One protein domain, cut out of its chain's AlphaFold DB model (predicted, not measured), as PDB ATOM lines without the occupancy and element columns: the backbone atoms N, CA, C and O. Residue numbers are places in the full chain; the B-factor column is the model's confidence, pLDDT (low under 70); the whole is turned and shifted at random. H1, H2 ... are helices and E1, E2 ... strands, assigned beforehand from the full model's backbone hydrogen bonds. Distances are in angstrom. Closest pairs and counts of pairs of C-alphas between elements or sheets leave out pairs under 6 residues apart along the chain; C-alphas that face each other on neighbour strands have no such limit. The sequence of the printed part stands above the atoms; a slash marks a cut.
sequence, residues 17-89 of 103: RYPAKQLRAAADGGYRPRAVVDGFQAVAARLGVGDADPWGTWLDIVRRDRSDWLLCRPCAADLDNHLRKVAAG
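What this domain is: This is residues 17 to 89 of the 103 residues of an uncharacterized protein of Actinophytocola sp (UniProt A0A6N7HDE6). H1 and H3 lie crossed in the middle of an elongated helical domain, with H4 at one end and H2 reaching along the length to the other, where the link after it folds back to H3. The short strand E1 leads into H4, and residues 17 to 18 pair beside it. The printed part has 73 residues with four named helices and one named strand, in the order H1, H2, H3, E1, H4, and is mostly helix. It is only just compact, close to loose, with a radius of gyration of the C-alphas of 13.1 A and spans of 40 by 23 by 21 A.

How they stand to each other: Residues 17 to 18 pair antiparallel with residues 69 to 70 of E1, residues 69 to 71, which pairs with no named strand. H1, residues 20 to 28, touches H3, residues 54 to 64, at a steep tilt of 36 degrees, only just past shallow, opposite ways; their closest C-alphas, Arg 24 and Val 62, are 5.9 A apart. H2, residues 34 to 47, touches H3 with residues 36 to 41 alone, about perpendicular at 72 degrees, only just past steep; the closest C-alphas, Val 37 and Pro 54, are 6.1 A apart. H4, residues 73 to 87, only just touches H1, with 3 pairs of C-alphas within 8 A, the closest Ala 26 and Leu 83 at 6.7 A, at a steep tilt of 63 degrees, the same way. H3 and H4 are apart. In H1, H3 and H4 every O i to N i+4 pair is within hydrogen-bond range; in H2, 9 of 10.

Where its parts are: H1 begins at C-alpha 20 (19.219, 59.922, 85.128). H2 is 20.2 A long, H3 15.5 A and H4 20.6 A, ending at C-alpha 87 (27.255, 73.168, 75.573).

The domain as a whole: The C-alphas farthest apart, Gly 48 and Ala 88, are 41.6 A apart. The printed part has no cut and no long link. Residues 50 to 52 and 89 have pLDDT under 70.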
ATOM      1  N   ARG A  17      26.163  63.318  92.661       94.12
ATOM      2  CA  ARG A  17      24.949  62.728  92.095       94.12
ATOM      3  C   ARG A  17      24.535  63.465  90.831       94.12
ATOM      4  O   ARG A  17      24.524  64.696  90.803       94.12
ATOM      5  N   TYR A  18      24.168  62.696  89.820       93.19
ATOM      6  CA  TYR A  18      23.659  63.180  88.551       93.19
ATOM      7  C   TYR A  18      22.288  62.565  88.283       93.19
ATOM      8  O   TYR A  18      22.131  61.352  88.411       93.19
ATOM      9  N   PRO A  19      21.293  63.363  87.876       94.38
ATOM     10  CA  PRO A  19      19.989  62.821  87.543       94.38
ATOM     11  C   PRO A  19      20.065  61.938  86.296       94.38
ATOM     12  O   PRO A  19      20.741  62.290  85.323       94.38
ATOM     13  N   ALA A  20      19.285  60.851  86.268       92.25
ATOM     14  CA  ALA A  20      19.219  59.922  85.128       92.25
ATOM     15  C   ALA A  20      19.026  60.645  83.786       92.25
ATOM     16  O   ALA A  20      19.595  60.281  82.761       92.25
ATOM     17  N   LYS A  21      18.215  61.712  83.785       91.00
ATOM     18  CA  LYS A  21      17.934  62.514  82.588       91.00
ATOM     19  C   LYS A  21      19.200  63.142  81.998       91.00
ATOM     20  O   LYS A  21      19.317  63.207  80.779       91.00
ATOM     21  N   GLN A  22      20.127  63.591  82.840       91.25
ATOM     22  CA  GLN A  22      21.373  64.211  82.395       91.25
ATOM     23  C   GLN A  22      22.335  63.173  81.817       91.25
ATOM     24  O   GLN A  22      22.939  63.431  80.779       91.25
ATOM     25  N   LEU A  23      22.417  61.984  82.422       91.56
ATOM     26  CA  LEU A  23      23.208  60.885  81.863       91.56
ATOM     27  C   LEU A  23      22.641  60.375  80.543       91.56
ATOM     28  O   LEU A  23      23.410  60.174  79.610       91.56
ATOM     29  N   ARG A  24      21.316  60.228  80.426       90.88
ATOM     30  CA  ARG A  24      20.665  59.871  79.155       90.88
ATOM     31  C   ARG A  24      20.978  60.881  78.063       90.88
ATOM     32  O   ARG A  24      21.439  60.488  77.002       90.88
ATOM     33  N   ALA A  25      20.822  62.173  78.353       89.38
ATOM     34  CA  ALA A  25      21.152  63.228  77.399       89.38
ATOM     35  C   ALA A  25      22.631  63.194  76.978       89.38
ATOM     36  O   ALA A  25      22.935  63.346  75.799       89.38
ATOM     37  N   ALA A  26      23.550  62.951  77.918       90.44
ATOM     38  CA  ALA A  26      24.964  62.787  77.600       90.44
ATOM     39  C   ALA A  26      25.205  61.542  76.729       90.44
ATOM     40  O   ALA A  26      25.894  61.618  75.715       90.44
ATOM     41  N   ALA A  27      24.618  60.398  77.084       91.31
ATOM     42  CA  ALA A  27      24.771  59.148  76.345       91.31
ATOM     43  C   ALA A  27      24.190  59.237  74.923       91.31
ATOM     44  O   ALA A  27      24.846  58.802  73.971       91.31
ATOM     45  N   ASP A  28      23.021  59.853  74.755       88.31
ATOM     46  CA  ASP A  28      22.426  60.129  73.444       88.31
ATOM     47  C   ASP A  28      23.270  61.145  72.644       88.31
ATOM     48  O   ASP A  28      23.383  61.024  71.428       88.31
ATOM     49  N   GLY A  29      23.954  62.075  73.322       86.25
ATOM     50  CA  GLY A  29      24.952  62.991  72.746       86.25
ATOM     51  C   GLY A  29      26.311  62.356  72.412       86.25
ATOM     52  O   GLY A  29      27.228  63.054  71.983       86.25
ATOM     53  N   GLY A  30      26.460  61.040  72.598       88.38
ATOM     54  CA  GLY A  30      27.680  60.299  72.271       88.38
ATOM     55  C   GLY A  30      28.663  60.127  73.430       88.38
ATOM     56  O   GLY A  30      29.791  59.694  73.205       88.38
ATOM     57  N   TYR A  31      28.273  60.422  74.672       90.38
ATOM     58  CA  TYR A  31      29.103  60.142  75.844       90.38
ATOM     59  C   TYR A  31      29.326  58.634  76.025       90.38
ATOM     60  O   TYR A  31      28.377  57.849  76.158       90.38
ATOM     61  N   ARG A  32      30.596  58.230  76.030       88.50
ATOM     62  CA  ARG A  32      31.049  56.840  76.144       88.50
ATOM     63  C   ARG A  32      32.229  56.784  77.124       88.50
ATOM     64  O   ARG A  32      33.367  56.987  76.704       88.50
ATOM     65  N   PRO A  33      31.977  56.574  78.427       85.62
ATOM     66  CA  PRO A  33      33.041  56.560  79.425       85.62
ATOM     67  C   PRO A  33      33.950  55.344  79.227       85.62
ATOM     68  O   PRO A  33      33.482  54.208  79.160       85.62
ATOM     69  N   ARG A  34      35.266  55.572  79.180       83.62
ATOM     70  CA  ARG A  34      36.266  54.509  78.955       83.62
ATOM     71  C   ARG A  34      36.215  53.411  80.022       83.62
ATOM     72  O   ARG A  34      36.331  52.237  79.696       83.62
ATOM     73  N   ALA A  35      35.914  53.798  81.262       81.25
ATOM     74  CA  ALA A  35      35.779  52.883  82.392       81.25
ATOM     75  C   ALA A  35      34.697  51.803  82.194       81.25
ATOM     76  O   ALA A  35      34.802  50.731  82.782       81.25
ATOM     77  N   VAL A  36      33.682  52.056  81.357       80.44
ATOM     78  CA  VAL A  36      32.662  51.050  81.037       80.44
ATOM     79  C   VAL A  36      33.234  49.960  80.142       80.44
ATOM     80  O   VAL A  36      32.951  48.794  80.380       80.44
ATOM     81  N   VAL A  37      34.087  50.301  79.170       78.19
ATOM     82  CA  VAL A  37      34.778  49.297  78.340       78.19
ATOM     83  C   VAL A  37      35.715  48.468  79.192       78.19
ATOM     84  O   VAL A  37      35.671  47.246  79.119       78.19
ATOM     85  N   ASP A  38      36.518  49.126  80.027       78.69
ATOM     86  CA  ASP A  38      37.501  48.447  80.869       78.69
ATOM     87  C   ASP A  38      36.803  47.489  81.855       78.69
ATOM     88  O   ASP A  38      37.207  46.335  82.014       78.69
ATOM     89  N   GLY A  39      35.697  47.934  82.465       74.06
ATOM     90  CA  GLY A  39      34.871  47.103  83.340       74.06
ATOM     91  C   GLY A  39      34.187  45.956  82.596       74.06
ATOM     92  O   GLY A  39      34.189  44.820  83.069       74.06
ATOM     93  N   PHE A  40      33.641  46.226  81.412       74.56
ATOM     94  CA  PHE A  40      32.937  45.229  80.618       74.56
ATOM     95  C   PHE A  40      33.879  44.159  80.067       74.56
ATOM     96  O   PHE A  40      33.574  42.979  80.189       74.56
ATOM     97  N   GLN A  41      35.052  44.531  79.550       73.38
ATOM     98  CA  GLN A  41      36.075  43.581  79.103       73.38
ATOM     99  C   GLN A  41      36.550  42.682  80.249       73.38
ATOM    100  O   GLN A  41      36.684  41.473  80.070       73.38
ATOM    101  N   ALA A  42      36.736  43.240  81.450       73.31
ATOM    102  CA  ALA A  42      37.126  42.469  82.629       73.31
ATOM    103  C   ALA A  42      36.055  41.462  83.091       73.31
ATOM    104  O   ALA A  42      36.388  40.460  83.729       73.31
ATOM    105  N   VAL A  43      34.777  41.724  82.805       73.88
ATOM    106  CA  VAL A  43      33.660  40.806  83.087       73.88
ATOM    107  C   VAL A  43      33.482  39.801  81.947       73.88
ATOM    108  O   VAL A  43      33.391  38.604  82.202       73.88
ATOM    109  N   ALA A  44      33.517  40.256  80.697       72.88
ATOM    110  CA  ALA A  44      33.406  39.428  79.500       72.88
ATOM    111  C   ALA A  44      34.510  38.359  79.437       72.88
ATOM    112  O   ALA A  44      34.212  37.185  79.222       72.88
ATOM    113  N   ALA A  45      35.760  38.729  79.747       74.31
ATOM    114  CA  ALA A  45      36.884  37.794  79.836       74.31
ATOM    115  C   ALA A  45      36.691  36.730  80.931       74.31
ATOM    116  O   ALA A  45      37.101  35.586  80.756       74.31
ATOM    117  N   ARG A  46      36.042  37.082  82.049       74.94
ATOM    118  CA  ARG A  46      35.722  36.130  83.128       74.94
ATOM    119  C   ARG A  46      34.581  35.184  82.769       74.94
ATOM    120  O   ARG A  46      34.569  34.056  83.246       74.94
ATOM    121  N   LEU A  47      33.625  35.649  81.969       74.81
ATOM    122  CA  LEU A  47      32.442  34.885  81.571       74.81
ATOM    123  C   LEU A  47      32.627  34.131  80.244       74.81
ATOM    124  O   LEU A  47      31.722  33.415  79.829       74.81
ATOM    125  N   GLY A  48      33.777  34.283  79.576       73.56
ATOM    126  CA  GLY A  48      34.063  33.632  78.295       73.56
ATOM    127  C   GLY A  48      33.210  34.148  77.132       73.56
ATOM    128  O   GLY A  48      33.032  33.441  76.144       73.56
ATOM    129  N   VAL A  49      32.662  35.361  77.242       70.19
ATOM    130  CA  VAL A  49      31.773  35.945  76.229       70.19
ATOM    131  C   VAL A  49      32.597  36.868  75.331       70.19
ATOM    132  O   VAL A  49      32.936  37.978  75.730       70.19
ATOM    133  N   GLY A  50      32.968  36.392  74.138       62.22
ATOM    134  CA  GLY A  50      33.839  37.124  73.202       62.22
ATOM    135  C   GLY A  50      33.144  38.215  72.375       62.22
ATOM    136  O   GLY A  50      33.797  39.179  71.989       62.22
ATOM    137  N   ASP A  51      31.828  38.102  72.164       61.94
ATOM    138  CA  ASP A  51      31.055  38.944  71.227       61.94
ATOM    139  C   ASP A  51      30.077  39.905  71.919       61.94
ATOM    140  O   ASP A  51      29.011  40.241  71.403       61.94
ATOM    141  N   ALA A  52      30.385  40.325  73.140       68.38
ATOM    142  CA  ALA A  52      29.492  41.205  73.871       68.38
ATOM    143  C   ALA A  52      29.707  42.667  73.422       68.38
ATOM    144  O   ALA A  52      30.828  43.164  73.478       68.38
ATOM    145  N   ASP A  53      28.646  43.355  72.974       82.50
ATOM    146  CA  ASP A  53      28.682  44.783  72.614       82.50
ATOM    147  C   ASP A  53      28.634  45.650  73.893       82.50
ATOM    148  O   ASP A  53      27.555  45.834  74.485       82.50
ATOM    149  N   PRO A  54      29.778  46.203  74.351       80.69
ATOM    150  CA  PRO A  54      29.823  46.997  75.576       80.69
ATOM    151  C   PRO A  54      28.998  48.278  75.448       80.69
ATOM    152  O   PRO A  54      28.490  48.798  76.442       80.69
ATOM    153  N   TRP A  55      28.851  48.805  74.231       85.38
ATOM    154  CA  TRP A  55      28.207  50.087  73.995       85.38
ATOM    155  C   TRP A  55      26.700  49.964  73.878       85.38
ATOM    156  O   TRP A  55      25.995  50.802  74.440       85.38
ATOM    157  N   GLY A  56      26.204  48.915  73.223       85.38
ATOM    158  CA  GLY A  56      24.792  48.545  73.274       85.38
ATOM    159  C   GLY A  56      24.335  48.330  74.715       85.38
ATOM    160  O   GLY A  56      23.383  48.966  75.163       85.38
ATOM    161  N   THR A  57      25.098  47.547  75.487       84.50
ATOM    162  CA  THR A  57      24.811  47.293  76.909       84.50
ATOM    163  C   THR A  57      24.807  48.584  77.732       84.50
ATOM    164  O   THR A  57      23.872  48.839  78.490       84.50
ATOM    165  N   TRP A  58      25.822  49.437  77.560       87.44
ATOM    166  CA  TRP A  58      25.899  50.744  78.220       87.44
ATOM    167  C   TRP A  58      24.665  51.607  77.947       87.44
ATOM    168  O   TRP A  58      24.049  52.135  78.873       87.44
ATOM    169  N   LEU A  59      24.298  51.745  76.672       89.44
ATOM    170  CA  LEU A  59      23.155  52.551  76.264       89.44
ATOM    171  C   LEU A  59      21.848  52.005  76.831       89.44
ATOM    172  O   LEU A  59      21.016  52.789  77.290       89.44
ATOM    173  N   ASP A  60      21.674  50.687  76.837       89.25
ATOM    174  CA  ASP A  60      20.490  50.050  77.402       89.25
ATOM    175  C   ASP A  60      20.372  50.282  78.908       89.25
ATOM    176  O   ASP A  60      19.283  50.612  79.386       89.25
ATOM    177  N   ILE A  61      21.478  50.183  79.653       88.12
ATOM    178  CA  ILE A  61      21.506  50.473  81.093       88.12
ATOM    179  C   ILE A  61      21.089  51.925  81.337       88.12
ATOM    180  O   ILE A  61      20.133  52.178  82.069       88.12
ATOM    181  N   VAL A  62      21.743  52.882  80.673       90.62
ATOM    182  CA  VAL A  62      21.473  54.315  80.864       90.62
ATOM    183  C   VAL A  62      20.039  54.687  80.471       90.62
ATOM    184  O   VAL A  62      19.417  55.541  81.104       90.62
ATOM    185  N   ARG A  63      19.477  54.054  79.435       89.81
ATOM    186  CA  ARG A  63      18.101  54.315  78.983       89.81
ATOM    187  C   ARG A  63      17.048  53.747  79.922       89.81
ATOM    188  O   ARG A  63      16.024  54.399  80.136       89.81
ATOM    189  N   ARG A  64      17.274  52.546  80.457       90.06
ATOM    190  CA  ARG A  64      16.329  51.872  81.361       90.06
ATOM    191  C   ARG A  64      16.360  52.462  82.761       90.06
ATOM    192  O   ARG A  64      15.306  52.567  83.389       90.06
ATOM    193  N   ASP A  65      17.534  52.860  83.235       88.12
ATOM    194  CA  ASP A  65      17.692  53.386  84.581       88.12
ATOM    195  C   ASP A  65      17.055  54.776  84.724       88.12
ATOM    196  O   ASP A  65      17.218  55.674  83.893       88.12
ATOM    197  N   ARG A  66      16.272  54.947  85.789       90.69
ATOM    198  CA  ARG A  66      15.580  56.192  86.147       90.69
ATOM    199  C   ARG A  66      16.076  56.796  87.457       90.69
ATOM    200  O   ARG A  66      15.621  57.885  87.796       90.69
ATOM    201  N   SER A  67      16.960  56.106  88.168       92.19
ATOM    202  CA  SER A  67      17.527  56.542  89.438       92.19
ATOM    203  C   SER A  67      18.645  57.566  89.241       92.19
ATOM    204  O   SER A  67      19.185  57.708  88.148       92.19
ATOM    205  N   ASP A  68      18.969  58.327  90.284       93.00
ATOM    206  CA  ASP A  68      20.110  59.241  90.242       93.00
ATOM    207  C   ASP A  68      21.418  58.463  90.383       93.00
ATOM    208  O   ASP A  68      21.554  57.629  91.277       93.00
ATOM    209  N   TRP A  69      22.400  58.799  89.547       93.25
ATOM    210  CA  TRP A  69      23.687  58.117  89.475       93.25
ATOM    211  C   TRP A  69      24.705  58.821  90.359       93.25
ATOM    212  O   TRP A  69      24.942  60.023  90.225       93.25
ATOM    213  N   LEU A  70      25.337  58.074  91.249       94.50
ATOM    214  CA  LEU A  70      26.461  58.499  92.058       94.50
ATOM    215  C   LEU A  70      27.770  58.240  91.306       94.50
ATOM    216  O   LEU A  70      28.187  57.104  91.079       94.50
ATOM    217  N   LEU A  71      28.473  59.314  90.960       93.38
ATOM    218  CA  LEU A  71      29.743  59.241  90.249       93.38
ATOM    219  C   LEU A  71      30.903  59.627  91.165       93.38
ATOM    220  O   LEU A  71      30.839  60.637  91.867       93.38
ATOM    221  N   CYS A  72      31.985  58.846  91.129       93.25
ATOM    222  CA  CYS A  72      33.249  59.235  91.746       93.25
ATOM    223  C   CYS A  72      33.856  60.435  91.004       93.25
ATOM    224  O   CYS A  72      33.542  60.686  89.836       93.25
ATOM    225  N   ARG A  73      34.775  61.154  91.659       92.44
ATOM    226  CA  ARG A  73      35.437  62.346  91.105       92.44
ATOM    227  C   ARG A  73      35.916  62.205  89.644       92.44
ATOM    228  O   ARG A  73      35.599  63.102  88.863       92.44
ATOM    229  N   PRO A  74      36.645  61.145  89.230       91.31
ATOM    230  CA  PRO A  74      37.101  61.040  87.842       91.31
ATOM    231  C   PRO A  74      35.946  60.843  86.850       91.31
ATOM    232  O   PRO A  74      35.935  61.486  85.804       91.31
ATOM    233  N   CYS A  75      34.943  60.026  87.185       91.38
ATOM    234  CA  CYS A  75      33.776  59.809  86.326       91.38
ATOM    235  C   CYS A  75      32.892  61.060  86.220       91.38
ATOM    236  O   CYS A  75      32.382  61.367  85.145       91.38
ATOM    237  N   ALA A  76      32.743  61.804  87.317       92.62
ATOM    238  CA  ALA A  76      32.040  63.082  87.329       92.62
ATOM    239  C   ALA A  76      32.760  64.128  86.460       92.62
ATOM    240  O   ALA A  76      32.122  64.824  85.673       92.62
ATOM    241  N   ALA A  77      34.093  64.209  86.556       92.25
ATOM    242  CA  ALA A  77      34.895  65.131  85.755       92.25
ATOM    243  C   ALA A  77      34.825  64.823  84.251       92.25
ATOM    244  O   ALA A  77      34.743  65.750  83.442       92.25
ATOM    245  N   ASP A  78      34.828  63.542  83.874       91.94
ATOM    246  CA  ASP A  78      34.699  63.117  82.477       91.94
ATOM    247  C   ASP A  78      33.323  63.486  81.894       91.94
ATOM    248  O   ASP A  78      33.236  64.112  80.831       91.94
ATOM    249  N   LEU A  79      32.251  63.212  82.645       91.38
ATOM    250  CA  LEU A  79      30.892  63.600  82.268       91.38
ATOM    251  C   LEU A  79      30.748  65.123  82.142       91.38
ATOM    252  O   LEU A  79      30.233  65.616  81.137       91.38
ATOM    253  N   ASP A  80      31.230  65.885  83.127       91.31
ATOM    254  CA  ASP A  80      31.171  67.350  83.106       91.31
ATOM    255  C   ASP A  80      31.951  67.924  81.911       91.31
ATOM    256  O   ASP A  80      31.500  68.882  81.279       91.31
ATOM    257  N   ASN A  81      33.094  67.334  81.550       90.50
ATOM    258  CA  ASN A  81      33.860  67.732  80.368       90.50
ATOM    259  C   ASN A  81      33.076  67.489  79.071       90.50
ATOM    260  O   ASN A  81      33.037  68.360  78.202       90.50
ATOM    261  N   HIS A  82      32.415  66.336  78.942       89.88
ATOM    262  CA  HIS A  82      31.558  66.053  77.791       89.88
ATOM    263  C   HIS A  82      30.400  67.054  77.695       89.88
ATOM    264  O   HIS A  82      30.198  67.671  76.650       89.88
ATOM    265  N   LEU A  83      29.694  67.288  78.800       88.12
ATOM    266  CA  LEU A  83      28.587  68.242  78.852       88.12
ATOM    267  C   LEU A  83      29.028  69.664  78.490       88.12
ATOM    268  O   LEU A  83      28.324  70.354  77.757       88.12
ATOM    269  N   ARG A  84      30.212  70.098  78.946       88.19
ATOM    270  CA  ARG A  84      30.794  71.394  78.565       88.19
ATOM    271  C   ARG A  84      31.097  71.471  77.075       88.19
ATOM    272  O   ARG A  84      30.798  72.491  76.470       88.19
ATOM    273  N   LYS A  85      31.658  70.417  76.477       84.75
ATOM    274  CA  LYS A  85      31.936  70.371  75.030       84.75
ATOM    275  C   LYS A  85      30.655  70.468  74.205       84.75
ATOM    276  O   LYS A  85      30.628  71.208  73.230       84.75
ATOM    277  N   VAL A  86      29.599  69.769  74.619       81.75
ATOM    278  CA  VAL A  86      28.283  69.833  73.965       81.75
ATOM    279  C   VAL A  86      27.661  71.222  74.125       81.75
ATOM    280  O   VAL A  86      27.171  71.791  73.152       81.75
ATOM    281  N   ALA A  87      27.730  71.807  75.323       77.25
ATOM    282  CA  ALA A  87      27.255  73.168  75.573       77.25
ATOM    283  C   ALA A  87      28.057  74.231  74.801       77.25
ATOM    284  O   ALA A  87      27.503  75.252  74.402       77.25
ATOM    285  N   ALA A  88      29.346  73.983  74.564       71.81
ATOM    286  CA  ALA A  88      30.244  74.828  73.783       71.81
ATOM    287  C   ALA A  88      30.192  74.549  72.268       71.81
ATOM    288  O   ALA A  88      31.108  74.960  71.554       71.81
ATOM    289  N   GLY A  89      29.154  73.853  71.776       62.19
ATOM    290  CA  GLY A  89      28.920  73.629  70.346       62.19
ATOM    291  C   GLY A  89      29.059  74.913  69.510       62.19
ATOM    292  O   GLY A  89      28.973  76.015  70.060       62.19
TER     293      GLY A  89